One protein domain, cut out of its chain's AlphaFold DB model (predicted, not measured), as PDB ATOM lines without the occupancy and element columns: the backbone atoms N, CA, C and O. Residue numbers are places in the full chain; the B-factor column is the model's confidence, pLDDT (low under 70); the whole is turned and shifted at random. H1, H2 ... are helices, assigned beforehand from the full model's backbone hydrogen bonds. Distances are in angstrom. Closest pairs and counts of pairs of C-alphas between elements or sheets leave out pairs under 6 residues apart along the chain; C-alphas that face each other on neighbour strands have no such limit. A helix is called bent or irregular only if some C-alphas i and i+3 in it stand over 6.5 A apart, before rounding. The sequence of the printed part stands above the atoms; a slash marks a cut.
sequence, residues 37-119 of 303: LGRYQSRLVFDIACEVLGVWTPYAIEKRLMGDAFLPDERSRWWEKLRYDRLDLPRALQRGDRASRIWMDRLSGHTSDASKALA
ATOM      1  N   LEU A  37      36.405  27.382  46.023       83.50
ATOM      2  CA  LEU A  37      36.336  25.920  46.185       83.50
ATOM      3  C   LEU A  37      36.369  25.169  44.844       83.50
ATOM      4  O   LEU A  37      37.117  24.204  44.696       83.50
ATOM      5  N   GLY A  38      35.623  25.641  43.839       87.12
ATOM      6  CA  GLY A  38      35.648  25.055  42.492       87.12
ATOM      7  C   GLY A  38      37.014  25.186  41.805       87.12
ATOM      8  O   GLY A  38      37.436  24.306  41.052       87.12
ATOM      9  N   ARG A  39      37.773  26.242  42.122       87.31
ATOM     10  CA  ARG A  39      39.143  26.433  41.619       87.31
ATOM     11  C   ARG A  39      40.130  25.510  42.327       87.31
ATOM     12  O   ARG A  39      40.987  24.943  41.665       87.31
ATOM     13  N   TYR A  40      39.974  25.285  43.632       87.88
ATOM     14  CA  TYR A  40      40.793  24.317  44.373       87.88
ATOM     15  C   TYR A  40      40.582  22.888  43.863       87.88
ATOM     16  O   TYR A  40      41.557  22.174  43.648       87.88
ATOM     17  N   GLN A  41      39.334  22.509  43.562       90.56
ATOM     18  CA  GLN A  41      39.013  21.253  42.870       90.56
ATOM     19  C   GLN A  41      39.721  21.145  41.517       90.56
ATOM     20  O   GLN A  41      40.358  20.141  41.211       90.56
ATOM     21  N   SER A  42      39.640  22.209  40.718       92.50
ATOM     22  CA  SER A  42      40.269  22.277  39.394       92.50
ATOM     23  C   SER A  42      41.791  22.154  39.474       92.50
ATOM     24  O   SER A  42      42.408  21.488  38.643       92.50
ATOM     25  N   ARG A  43      42.396  22.768  40.493       91.25
ATOM     26  CA  ARG A  43      43.828  22.685  40.756       91.25
ATOM     27  C   ARG A  43      44.252  21.270  41.149       91.25
ATOM     28  O   ARG A  43      45.211  20.770  40.573       91.25
ATOM     29  N   LEU A  44      43.506  20.606  42.035       91.50
ATOM     30  CA  LEU A  44      43.771  19.216  42.414       91.50
ATOM     31  C   LEU A  44      43.760  18.286  41.191       91.50
ATOM     32  O   LEU A  44      44.644  17.448  41.054       91.50
ATOM     33  N   VAL A  45      42.809  18.463  40.268       94.38
ATOM     34  CA  VAL A  45      42.767  17.691  39.011       94.38
ATOM     35  C   VAL A  45      44.018  17.920  38.159       94.38
ATOM     36  O   VAL A  45      44.554  16.969  37.596       94.38
ATOM     37  N   PHE A  46      44.509  19.160  38.077       94.44
ATOM     38  CA  PHE A  46      45.762  19.461  37.381       94.44
ATOM     39  C   PHE A  46      46.967  18.776  38.035       94.44
ATOM     40  O   PHE A  46      47.803  18.216  37.326       94.44
ATOM     41  N   ASP A  47      47.053  18.797  39.364       92.31
ATOM     42  CA  ASP A  47      48.176  18.198  40.084       92.31
ATOM     43  C   ASP A  47      48.147  16.656  39.989       92.31
ATOM     44  O   ASP A  47      49.183  16.049  39.719       92.31
ATOM     45  N   ILE A  48      46.965  16.025  40.056       92.62
ATOM     46  CA  ILE A  48      46.783  14.585  39.781       92.62
ATOM     47  C   ILE A  48      47.218  14.241  38.350       92.62
ATOM     48  O   ILE A  48      47.907  13.245  38.130       92.62
ATOM     49  N   ALA A  49      46.842  15.059  37.362       94.50
ATOM     50  CA  ALA A  49      47.238  14.832  35.974       94.50
ATOM     51  C   ALA A  49      48.762  14.921  35.787       94.50
ATOM     52  O   ALA A  49      49.330  14.105  35.064       94.50
ATOM     53  N   CYS A  50      49.426  15.876  36.449       93.56
ATOM     54  CA  CYS A  50      50.888  15.977  36.452       93.56
ATOM     55  C   CYS A  50      51.541  14.698  36.988       93.56
ATOM     56  O   CYS A  50      52.435  14.142  36.346       93.56
ATOM     57  N   GLU A  51      51.070  14.227  38.142       91.75
ATOM     58  CA  GLU A  51      51.611  13.059  38.834       91.75
ATOM     59  C   GLU A  51      51.441  11.778  38.008       91.75
ATOM     60  O   GLU A  51      52.421  11.095  37.716       91.75
ATOM     61  N   VAL A  52      50.222  11.502  37.539       92.69
ATOM     62  CA  VAL A  52      49.902  10.285  36.776       92.69
ATOM     63  C   VAL A  52      50.629  10.230  35.434       92.69
ATOM     64  O   VAL A  52      51.049   9.161  34.996       92.69
ATOM     65  N   LEU A  53      50.785  11.370  34.759       94.31
ATOM     66  CA  LEU A  53      51.424  11.428  33.442       94.31
ATOM     67  C   LEU A  53      52.944  11.638  33.520       94.31
ATOM     68  O   LEU A  53      53.608  11.599  32.481       94.31
ATOM     69  N   GLY A  54      53.499  11.871  34.716       93.62
ATOM     70  CA  GLY A  54      54.925  12.129  34.930       93.62
ATOM     71  C   GLY A  54      55.415  13.426  34.279       93.62
ATOM     72  O   GLY A  54      56.526  13.476  33.748       93.62
ATOM     73  N   VAL A  55      54.583  14.472  34.256       94.38
ATOM     74  CA  VAL A  55      54.874  15.756  33.593       94.38
ATOM     75  C   VAL A  55      54.526  16.945  34.486       94.38
ATOM     76  O   VAL A  55      53.705  16.838  35.380       94.38
ATOM     77  N   TRP A  56      55.116  18.114  34.209       89.62
ATOM     78  CA  TRP A  56      55.000  19.294  35.089       89.62
ATOM     79  C   TRP A  56      54.385  20.528  34.425       89.62
ATOM     80  O   TRP A  56      54.258  21.585  35.047       89.62
ATOM     81  N   THR A  57      54.046  20.448  33.136       91.75
ATOM     82  CA  THR A  57      53.539  21.602  32.384       91.75
ATOM     83  C   THR A  57      52.192  21.294  31.739       91.75
ATOM     84  O   THR A  57      52.002  20.179  31.253       91.75
ATOM     85  N   PRO A  58      51.281  22.284  31.650       92.50
ATOM     86  CA  PRO A  58      50.016  22.139  30.931       92.50
ATOM     87  C   PRO A  58      50.190  21.598  29.509       92.50
ATOM     88  O   PRO A  58      49.470  20.703  29.084       92.50
ATOM     89  N   TYR A  59      51.200  22.106  28.802       91.56
ATOM     90  CA  TYR A  59      51.545  21.668  27.454       91.56
ATOM     91  C   TYR A  59      51.927  20.184  27.398       91.56
ATOM     92  O   TYR A  59      51.476  19.451  26.521       91.56
ATOM     93  N   ALA A  60      52.755  19.727  28.339       93.06
ATOM     94  CA  ALA A  60      53.168  18.334  28.384       93.06
ATOM     95  C   ALA A  60      51.994  17.396  28.706       93.06
ATOM     96  O   ALA A  60      51.953  16.302  28.148       93.06
ATOM     97  N   ILE A  61      51.026  17.834  29.524       94.62
ATOM     98  CA  ILE A  61      49.778  17.091  29.766       94.62
ATOM     99  C   ILE A  61      48.986  16.945  28.464       94.62
ATOM    100  O   ILE A  61      48.645  15.825  28.093       94.62
ATOM    101  N   GLU A  62      48.738  18.047  27.742       92.94
ATOM    102  CA  GLU A  62      48.016  18.005  26.458       92.94
ATOM    103  C   GLU A  62      48.678  17.027  25.485       92.94
ATOM    104  O   GLU A  62      48.008  16.146  24.947       92.94
ATOM    105  N   LYS A  63      50.004  17.123  25.330       92.06
ATOM    106  CA  LYS A  63      50.780  16.229  24.467       92.06
ATOM    107  C   LYS A  63      50.659  14.763  24.886       92.06
ATOM    108  O   LYS A  63      50.517  13.899  24.027       92.06
ATOM    109  N   ARG A  64      50.722  14.458  26.188       93.69
ATOM    110  CA  ARG A  64      50.638  13.072  26.678       93.69
ATOM    111  C   ARG A  64      49.253  12.467  26.484       93.69
ATOM    112  O   ARG A  64      49.166  11.323  26.065       93.69
ATOM    113  N   LEU A  65      48.207  13.249  26.734       93.25
ATOM    114  CA  LEU A  65      46.817  12.815  26.586       93.25
ATOM    115  C   LEU A  65      46.365  12.718  25.123       93.25
ATOM    116  O   LEU A  65      45.423  11.989  24.826       93.25
ATOM    117  N   MET A  66      46.980  13.478  24.213       90.00
ATOM    118  CA  MET A  66      46.659  13.438  22.779       90.00
ATOM    119  C   MET A  66      47.509  12.438  21.989       90.00
ATOM    120  O   MET A  66      47.075  12.009  20.922       90.00
ATOM    121  N   GLY A  67      48.691  12.065  22.487       87.94
ATOM    122  CA  GLY A  67      49.594  11.149  21.792       87.94
ATOM    123  C   GLY A  67      49.944  11.651  20.389       87.94
ATOM    124  O   GLY A  67      50.267  12.826  20.206       87.94
ATOM    125  N   ASP A  68      49.835  10.767  19.400       83.50
ATOM    126  CA  ASP A  68      50.178  11.051  17.999       83.50
ATOM    127  C   ASP A  68      49.216  12.038  17.319       83.50
ATOM    128  O   ASP A  68      49.552  12.626  16.295       83.50
ATOM    129  N   ALA A  69      48.038  12.278  17.904       81.31
ATOM    130  CA  ALA A  69      47.085  13.273  17.415       81.31
ATOM    131  C   ALA A  69      47.435  14.711  17.847       81.31
ATOM    132  O   ALA A  69      46.681  15.639  17.559       81.31
ATOM    133  N   PHE A  70      48.533  14.920  18.584       82.00
ATOM    134  CA  PHE A  70      48.922  16.242  19.065       82.00
ATOM    135  C   PHE A  70      49.565  17.097  17.963       82.00
ATOM    136  O   PHE A  70      50.704  16.852  17.560       82.00
ATOM    137  N   LEU A  71      48.877  18.163  17.550       76.00
ATOM    138  CA  LEU A  71      49.420  19.186  16.656       76.00
ATOM    139  C   LEU A  71      49.907  20.406  17.469       76.00
ATOM    140  O   LEU A  71      49.125  20.971  18.237       76.00
ATOM    141  N   PRO A  72      51.176  20.853  17.326       69.81
ATOM    142  CA  PRO A  72      51.738  21.963  18.109       69.81
ATOM    143  C   PRO A  72      50.980  23.293  18.009       69.81
ATOM    144  O   PRO A  72      51.065  24.096  18.944       69.81
ATOM    145  N   ASP A  73      50.251  23.498  16.910       68.56
ATOM    146  CA  ASP A  73      49.477  24.708  16.615       68.56
ATOM    147  C   ASP A  73      48.055  24.672  17.211       68.56
ATOM    148  O   ASP A  73      47.401  25.705  17.328       68.56
ATOM    149  N   GLU A  74      47.594  23.510  17.689       63.91
ATOM    150  CA  GLU A  74      46.251  23.298  18.252       63.91
ATOM    151  C   GLU A  74      46.236  23.324  19.790       63.91
ATOM    152  O   GLU A  74      45.484  22.600  20.451       63.91
ATOM    153  N   ARG A  75      47.075  24.165  20.407       73.38
ATOM    154  CA  ARG A  75      47.119  24.276  21.874       73.38
ATOM    155  C   ARG A  75      45.796  24.801  22.412       73.38
ATOM    156  O   ARG A  75      45.468  25.978  22.255       73.38
ATOM    157  N   SER A  76      45.085  23.955  23.149       80.88
ATOM    158  CA  SER A  76      43.796  24.326  23.739       80.88
ATOM    159  C   SER A  76      43.950  25.304  24.911       80.88
ATOM    160  O   SER A  76      43.006  26.019  25.265       80.88
ATOM    161  N   ARG A  77      45.141  25.317  25.537       88.62
ATOM    162  CA  ARG A  77      45.455  26.040  26.782       88.62
ATOM    163  C   ARG A  77      44.481  25.711  27.916       88.62
ATOM    164  O   ARG A  77      44.358  26.464  28.881       88.62
ATOM    165  N   TRP A  78      43.754  24.601  27.822       94.06
ATOM    166  CA  TRP A  78      42.717  24.252  28.784       94.06
ATOM    167  C   TRP A  78      43.342  23.889  30.133       94.06
ATOM    168  O   TRP A  78      42.946  24.440  31.158       94.06
ATOM    169  N   TRP A  79      44.414  23.093  30.123       94.88
ATOM    170  CA  TRP A  79      45.179  22.759  31.330       94.88
ATOM    171  C   TRP A  79      45.875  23.977  31.951       94.88
ATOM    172  O   TRP A  79      46.073  24.023  33.164       94.88
ATOM    173  N   GLU A  80      46.201  25.006  31.157       94.06
ATOM    174  CA  GLU A  80      46.719  26.273  31.692       94.06
ATOM    175  C   GLU A  80      45.652  26.974  32.537       94.06
ATOM    176  O   GLU A  80      45.964  27.536  33.587       94.06
ATOM    177  N   LYS A  81      44.378  26.906  32.128       93.62
ATOM    178  CA  LYS A  81      43.278  27.495  32.900       93.62
ATOM    179  C   LYS A  81      43.112  26.816  34.260       93.62
ATOM    180  O   LYS A  81      42.852  27.528  35.226       93.62
ATOM    181  N   LEU A  82      43.296  25.495  34.355       92.19
ATOM    182  CA  LEU A  82      43.287  24.783  35.642       92.19
ATOM    183  C   LEU A  82      44.488  25.203  36.498       92.19
ATOM    184  O   LEU A  82      44.314  25.577  37.655       92.19
ATOM    185  N   ARG A  83      45.698  25.210  35.919       89.94
ATOM    186  CA  ARG A  83      46.938  25.564  36.630       89.94
ATOM    187  C   ARG A  83      46.869  26.943  37.286       89.94
ATOM    188  O   ARG A  83      47.368  27.099  38.399       89.94
ATOM    189  N   TYR A  84      46.310  27.920  36.574       89.12
ATOM    190  CA  TYR A  84      46.261  29.329  36.978       89.12
ATOM    191  C   TYR A  84      44.928  29.746  37.614       89.12
ATOM    192  O   TYR A  84      44.617  30.937  37.631       89.12
ATOM    193  N   ASP A  85      44.130  28.794  38.112       86.56
ATOM    194  CA  ASP A  85      42.870  29.061  38.823       86.56
ATOM    195  C   ASP A  85      41.845  29.878  37.996       86.56
ATOM    196  O   ASP A  85      41.038  30.641  38.538       86.56
ATOM    197  N   ARG A  86      41.872  29.742  36.660       90.19
ATOM    198  CA  ARG A  86      41.008  30.467  35.701       90.19
ATOM    199  C   ARG A  86      39.802  29.661  35.222       90.19
ATOM    200  O   ARG A  86      38.986  30.195  34.474       90.19
ATOM    201  N   LEU A  87      39.689  28.395  35.617       91.56
ATOM    202  CA  LEU A  87      38.543  27.541  35.316       91.56
ATOM    203  C   LEU A  87      37.982  26.952  36.612       91.56
ATOM    204  O   LEU A  87      38.726  26.449  37.444       91.56
ATOM    205  N   ASP A  88      36.663  27.042  36.757       92.44
ATOM    206  CA  ASP A  88      35.872  26.293  37.731       92.44
ATOM    207  C   ASP A  88      35.357  25.031  37.025       92.44
ATOM    208  O   ASP A  88      34.305  25.037  36.376       92.44
ATOM    209  N   LEU A  89      36.180  23.983  37.055       94.44
ATOM    210  CA  LEU A  89      35.947  22.715  36.375       94.44
ATOM    211  C   LEU A  89      34.631  22.045  36.805       94.44
ATOM    212  O   LEU A  89      33.869  21.684  35.907       94.44
ATOM    213  N   PRO A  90      34.295  21.919  38.108       93.25
ATOM    214  CA  PRO A  90      33.019  21.331  38.525       93.25
ATOM    215  C   PRO A  90      31.816  22.010  37.867       93.25
ATOM    216  O   PRO A  90      30.944  21.352  37.294       93.25
ATOM    217  N   ARG A  91      31.801  23.349  37.862       92.44
ATOM    218  CA  ARG A  91      30.720  24.123  37.248       92.44
ATOM    219  C   ARG A  91      30.702  24.004  35.726       92.44
ATOM    220  O   ARG A  91      29.626  23.987  35.126       92.44
ATOM    221  N   ALA A  92      31.869  23.934  35.088       93.88
ATOM    222  CA  ALA A  92      31.976  23.719  33.647       93.88
ATOM    223  C   ALA A  92      31.419  22.344  33.239       93.88
ATOM    224  O   ALA A  92      30.624  22.259  32.302       93.88
ATOM    225  N   LEU A  93      31.751  21.287  33.986       95.06
ATOM    226  CA  LEU A  93      31.235  19.934  33.760       95.06
ATOM    227  C   LEU A  93      29.718  19.859  33.956       95.06
ATOM    228  O   LEU A  93      29.026  19.288  33.110       95.06
ATOM    229  N   GLN A  94      29.189  20.502  35.003       93.88
ATOM    230  CA  GLN A  94      27.747  20.582  35.260       93.88
ATOM    231  C   GLN A  94      26.987  21.253  34.104       93.88
ATOM    232  O   GLN A  94      25.897  20.821  33.741       93.88
ATOM    233  N   ARG A  95      27.573  22.289  33.489       95.19
ATOM    234  CA  ARG A  95      27.017  22.977  32.307       95.19
ATOM    235  C   ARG A  95      27.185  22.201  31.002       95.19
ATOM    236  O   ARG A  95      26.675  22.628  29.972       95.19
ATOM    237  N   GLY A  96      27.917  21.096  31.036       93.81
ATOM    238  CA  GLY A  96      28.231  20.303  29.860       93.81
ATOM    239  C   GLY A  96      29.228  20.947  28.909       93.81
ATOM    240  O   GLY A  96      29.143  20.721  27.704       93.81
ATOM    241  N   ASP A  97      30.179  21.718  29.440       96.19
ATOM    242  CA  ASP A  97      31.274  22.276  28.651       96.19
ATOM    243  C   ASP A  97      32.020  21.168  27.889       96.19
ATOM    244  O   ASP A  97      32.618  20.261  28.480       96.19
ATOM    245  N   ARG A  98      31.968  21.243  26.555       95.75
ATOM    246  CA  ARG A  98      32.495  20.203  25.662       95.75
ATOM    247  C   ARG A  98      33.994  19.994  25.854       95.75
ATOM    248  O   ARG A  98      34.438  18.852  25.893       95.75
ATOM    249  N   ALA A  99      34.765  21.076  25.976       93.88
ATOM    250  CA  ALA A  99      36.214  20.992  26.143       93.88
ATOM    251  C   ALA A  99      36.579  20.285  27.454       93.88
ATOM    252  O   ALA A  99      37.427  19.397  27.461       93.88
ATOM    253  N   SER A 100      35.896  20.630  28.546       95.94
ATOM    254  CA  SER A 100      36.134  20.028  29.857       95.94
ATOM    255  C   SER A 100      35.780  18.544  29.889       95.94
ATOM    256  O   SER A 100      36.543  17.765  30.448       95.94
ATOM    257  N   ARG A 101      34.683  18.131  29.237       95.75
ATOM    258  CA  ARG A 101      34.341  16.706  29.090       95.75
ATOM    259  C   ARG A 101      35.412  15.944  28.316       95.75
ATOM    260  O   ARG A 101      35.936  14.976  28.837       95.75
ATOM    261  N   ILE A 102      35.823  16.444  27.147       95.06
ATOM    262  CA  ILE A 102      36.858  15.798  26.322       95.06
ATOM    263  C   ILE A 102      38.160  15.592  27.104       95.06
ATOM    264  O   ILE A 102      38.757  14.519  27.041       95.06
ATOM    265  N   TRP A 103      38.625  16.609  27.833       95.69
ATOM    266  CA  TRP A 103      39.872  16.497  28.588       95.69
ATOM    267  C   TRP A 103      39.762  15.570  29.797       95.69
ATOM    268  O   TRP A 103      40.702  14.820  30.057       95.69
ATOM    269  N   MET A 104      38.623  15.575  30.496       96.94
ATOM    270  CA  MET A 104      38.365  14.629  31.583       96.94
ATOM    271  C   MET A 104      38.225  13.194  31.077       96.94
ATOM    272  O   MET A 104      38.794  12.294  31.687       96.94
ATOM    273  N   ASP A 105      37.559  12.979  29.941       96.25
ATOM    274  CA  ASP A 105      37.427  11.664  29.309       96.25
ATOM    275  C   ASP A 105      38.804  11.124  28.905       96.25
ATOM    276  O   ASP A 105      39.144   9.982  29.211       96.25
ATOM    277  N   ARG A 106      39.658  11.966  28.307       95.38
ATOM    278  CA  ARG A 106      41.047  11.594  27.995       95.38
ATOM    279  C   ARG A 106      41.839  11.237  29.249       95.38
ATOM    280  O   ARG A 106      42.497  10.202  29.266       95.38
ATOM    281  N   LEU A 107      41.766  12.054  30.302       96.44
ATOM    282  CA  LEU A 107      42.452  11.751  31.560       96.44
ATOM    283  C   LEU A 107      41.926  10.453  32.193       96.44
ATOM    284  O   LEU A 107      42.716   9.690  32.747       96.44
ATOM    285  N   SER A 108      40.626  10.168  32.064       95.62
ATOM    286  CA  SER A 108      40.004   8.953  32.602       95.62
ATOM    287  C   SER A 108      40.554   7.663  31.990       95.62
ATOM    288  O   SER A 108      40.589   6.638  32.667       95.62
ATOM    289  N   GLY A 109      41.073   7.728  30.757       94.44
ATOM    290  CA  GLY A 109      41.799   6.623  30.126       94.44
ATOM    291  C   GLY A 109      43.133   6.282  30.806       94.44
ATOM    292  O   GLY A 109      43.664   5.199  30.580       94.44
ATOM    293  N   HIS A 110      43.661   7.174  31.651       94.81
ATOM    294  CA  HIS A 110      44.906   6.979  32.401       94.81
ATOM    295  C   HIS A 110      44.684   6.802  33.907       94.81
ATOM    296  O   HIS A 110      45.412   6.049  34.547       94.81
ATOM    297  N   THR A 111      43.711   7.501  34.497       94.00
ATOM    298  CA  THR A 111      43.421   7.413  35.935       94.00
ATOM    299  C   THR A 111      41.962   7.716  36.259       94.00
ATOM    300  O   THR A 111      41.348   8.623  35.700       94.00
ATOM    301  N   SER A 112      41.419   7.006  37.249       92.38
ATOM    302  CA  SER A 112      40.120   7.327  37.854       92.38
ATOM    303  C   SER A 112      40.192   8.416  38.933       92.38
ATOM    304  O   SER A 112      39.158   8.907  39.389       92.38
ATOM    305  N   ASP A 113      41.396   8.777  39.383       90.06
ATOM    306  CA  ASP A 113      41.586   9.519  40.632       90.06
ATOM    307  C   ASP A 113      41.136  10.969  40.526       90.06
ATOM    308  O   ASP A 113      40.614  11.511  41.492       90.06
ATOM    309  N   ALA A 114      41.222  11.580  39.342       91.88
ATOM    310  CA  ALA A 114      40.681  12.918  39.121       91.88
ATOM    311  C   ALA A 114      39.150  12.954  39.262       91.88
ATOM    312  O   ALA A 114      38.605  13.856  39.895       91.88
ATOM    313  N   SER A 115      38.447  11.948  38.731       91.81
ATOM    314  CA  SER A 115      36.991  11.831  38.874       91.81
ATOM    315  C   SER A 115      36.592  11.531  40.318       91.81
ATOM    316  O   SER A 115      35.671  12.159  40.841       91.81
ATOM    317  N   LYS A 116      37.319  10.632  40.997       90.19
ATOM    318  CA  LYS A 116      37.137  10.372  42.435       90.19
ATOM    319  C   LYS A 116      37.371  11.635  43.258       90.19
ATOM    320  O   LYS A 116      36.575  11.939  44.140       90.19
ATOM    321  N   ALA A 117      38.418  12.392  42.934       89.50
ATOM    322  CA  ALA A 117      38.757  13.630  43.610       89.50
ATOM    323  C   ALA A 117      37.643  14.668  43.468       89.50
ATOM    324  O   ALA A 117      37.251  15.252  44.469       89.50
ATOM    325  N   LEU A 118      37.082  14.856  42.270       91.50
ATOM    326  CA  LEU A 118      35.935  15.746  42.042       91.50
ATOM    327  C   LEU A 118      34.666  15.295  42.782       91.50
ATOM    328  O   LEU A 118      33.863  16.132  43.186       91.50
ATOM    329  N   ALA A 119      34.490  13.989  42.977       90.81
ATOM    330  CA  ALA A 119      33.331  13.415  43.655       90.81
ATOM    331  C   ALA A 119      33.456  13.371  45.190       90.81
ATOM    332  O   ALA A 119      32.521  12.926  45.857       90.81
TER     333      ALA A 119
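This is residues 37 to 119 of the 303 residues of an uncharacterized protein of Paraburkholderia piptadeniae (UniProt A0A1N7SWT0). Five shorter helices gather about one long helix, H1: H6 lies alongside it, H3 and H4 pack on its earlier part, each about perpendicular to it, and H2 packs at its last residues, 49 to 53. H5 packs on H4 and H6. The printed part, 83 residues with six named helices, H1 to H6, and no named strand, is all helix and compact, with a radius of gyration of the C-alphas of 11.6 A and spans of 33, 22 and 21 A.

H1, residues 37 to 53, is the hub. With residues 49 to 53 alone it touches H2, residues 58 to 69, closest at C-alphas 50 and 61, 6.9 A. H2 is irregular, with C-alphas 65 and 68 9.4 A apart. H3, residues 78 to 83, forms a helical hairpin with H2 and touches H1 about perpendicular, at 74 degrees, closest at C-alphas 82 and 42, 5.4 A. H4, residues 89 to 94, touches H1, closest at C-alphas 89 and 42, 5.3 A. H5, residues 98 to 108, forms a helical hairpin with H6, residues 113 to 118. H6 touches H1 at a shallow tilt of 3 degrees, opposite ways. Every O i to N i+4 pair is within hydrogen-bond range except in H2, 6 of 8.

H1 runs 24.5 A from C-alpha 37 at (36.336, 25.920, 46.185); H6 ends at C-alpha 118, (35.935, 15.746, 42.042).

The printed part has no cut and no long link. Residues 72 to 74 have pLDDT under 70.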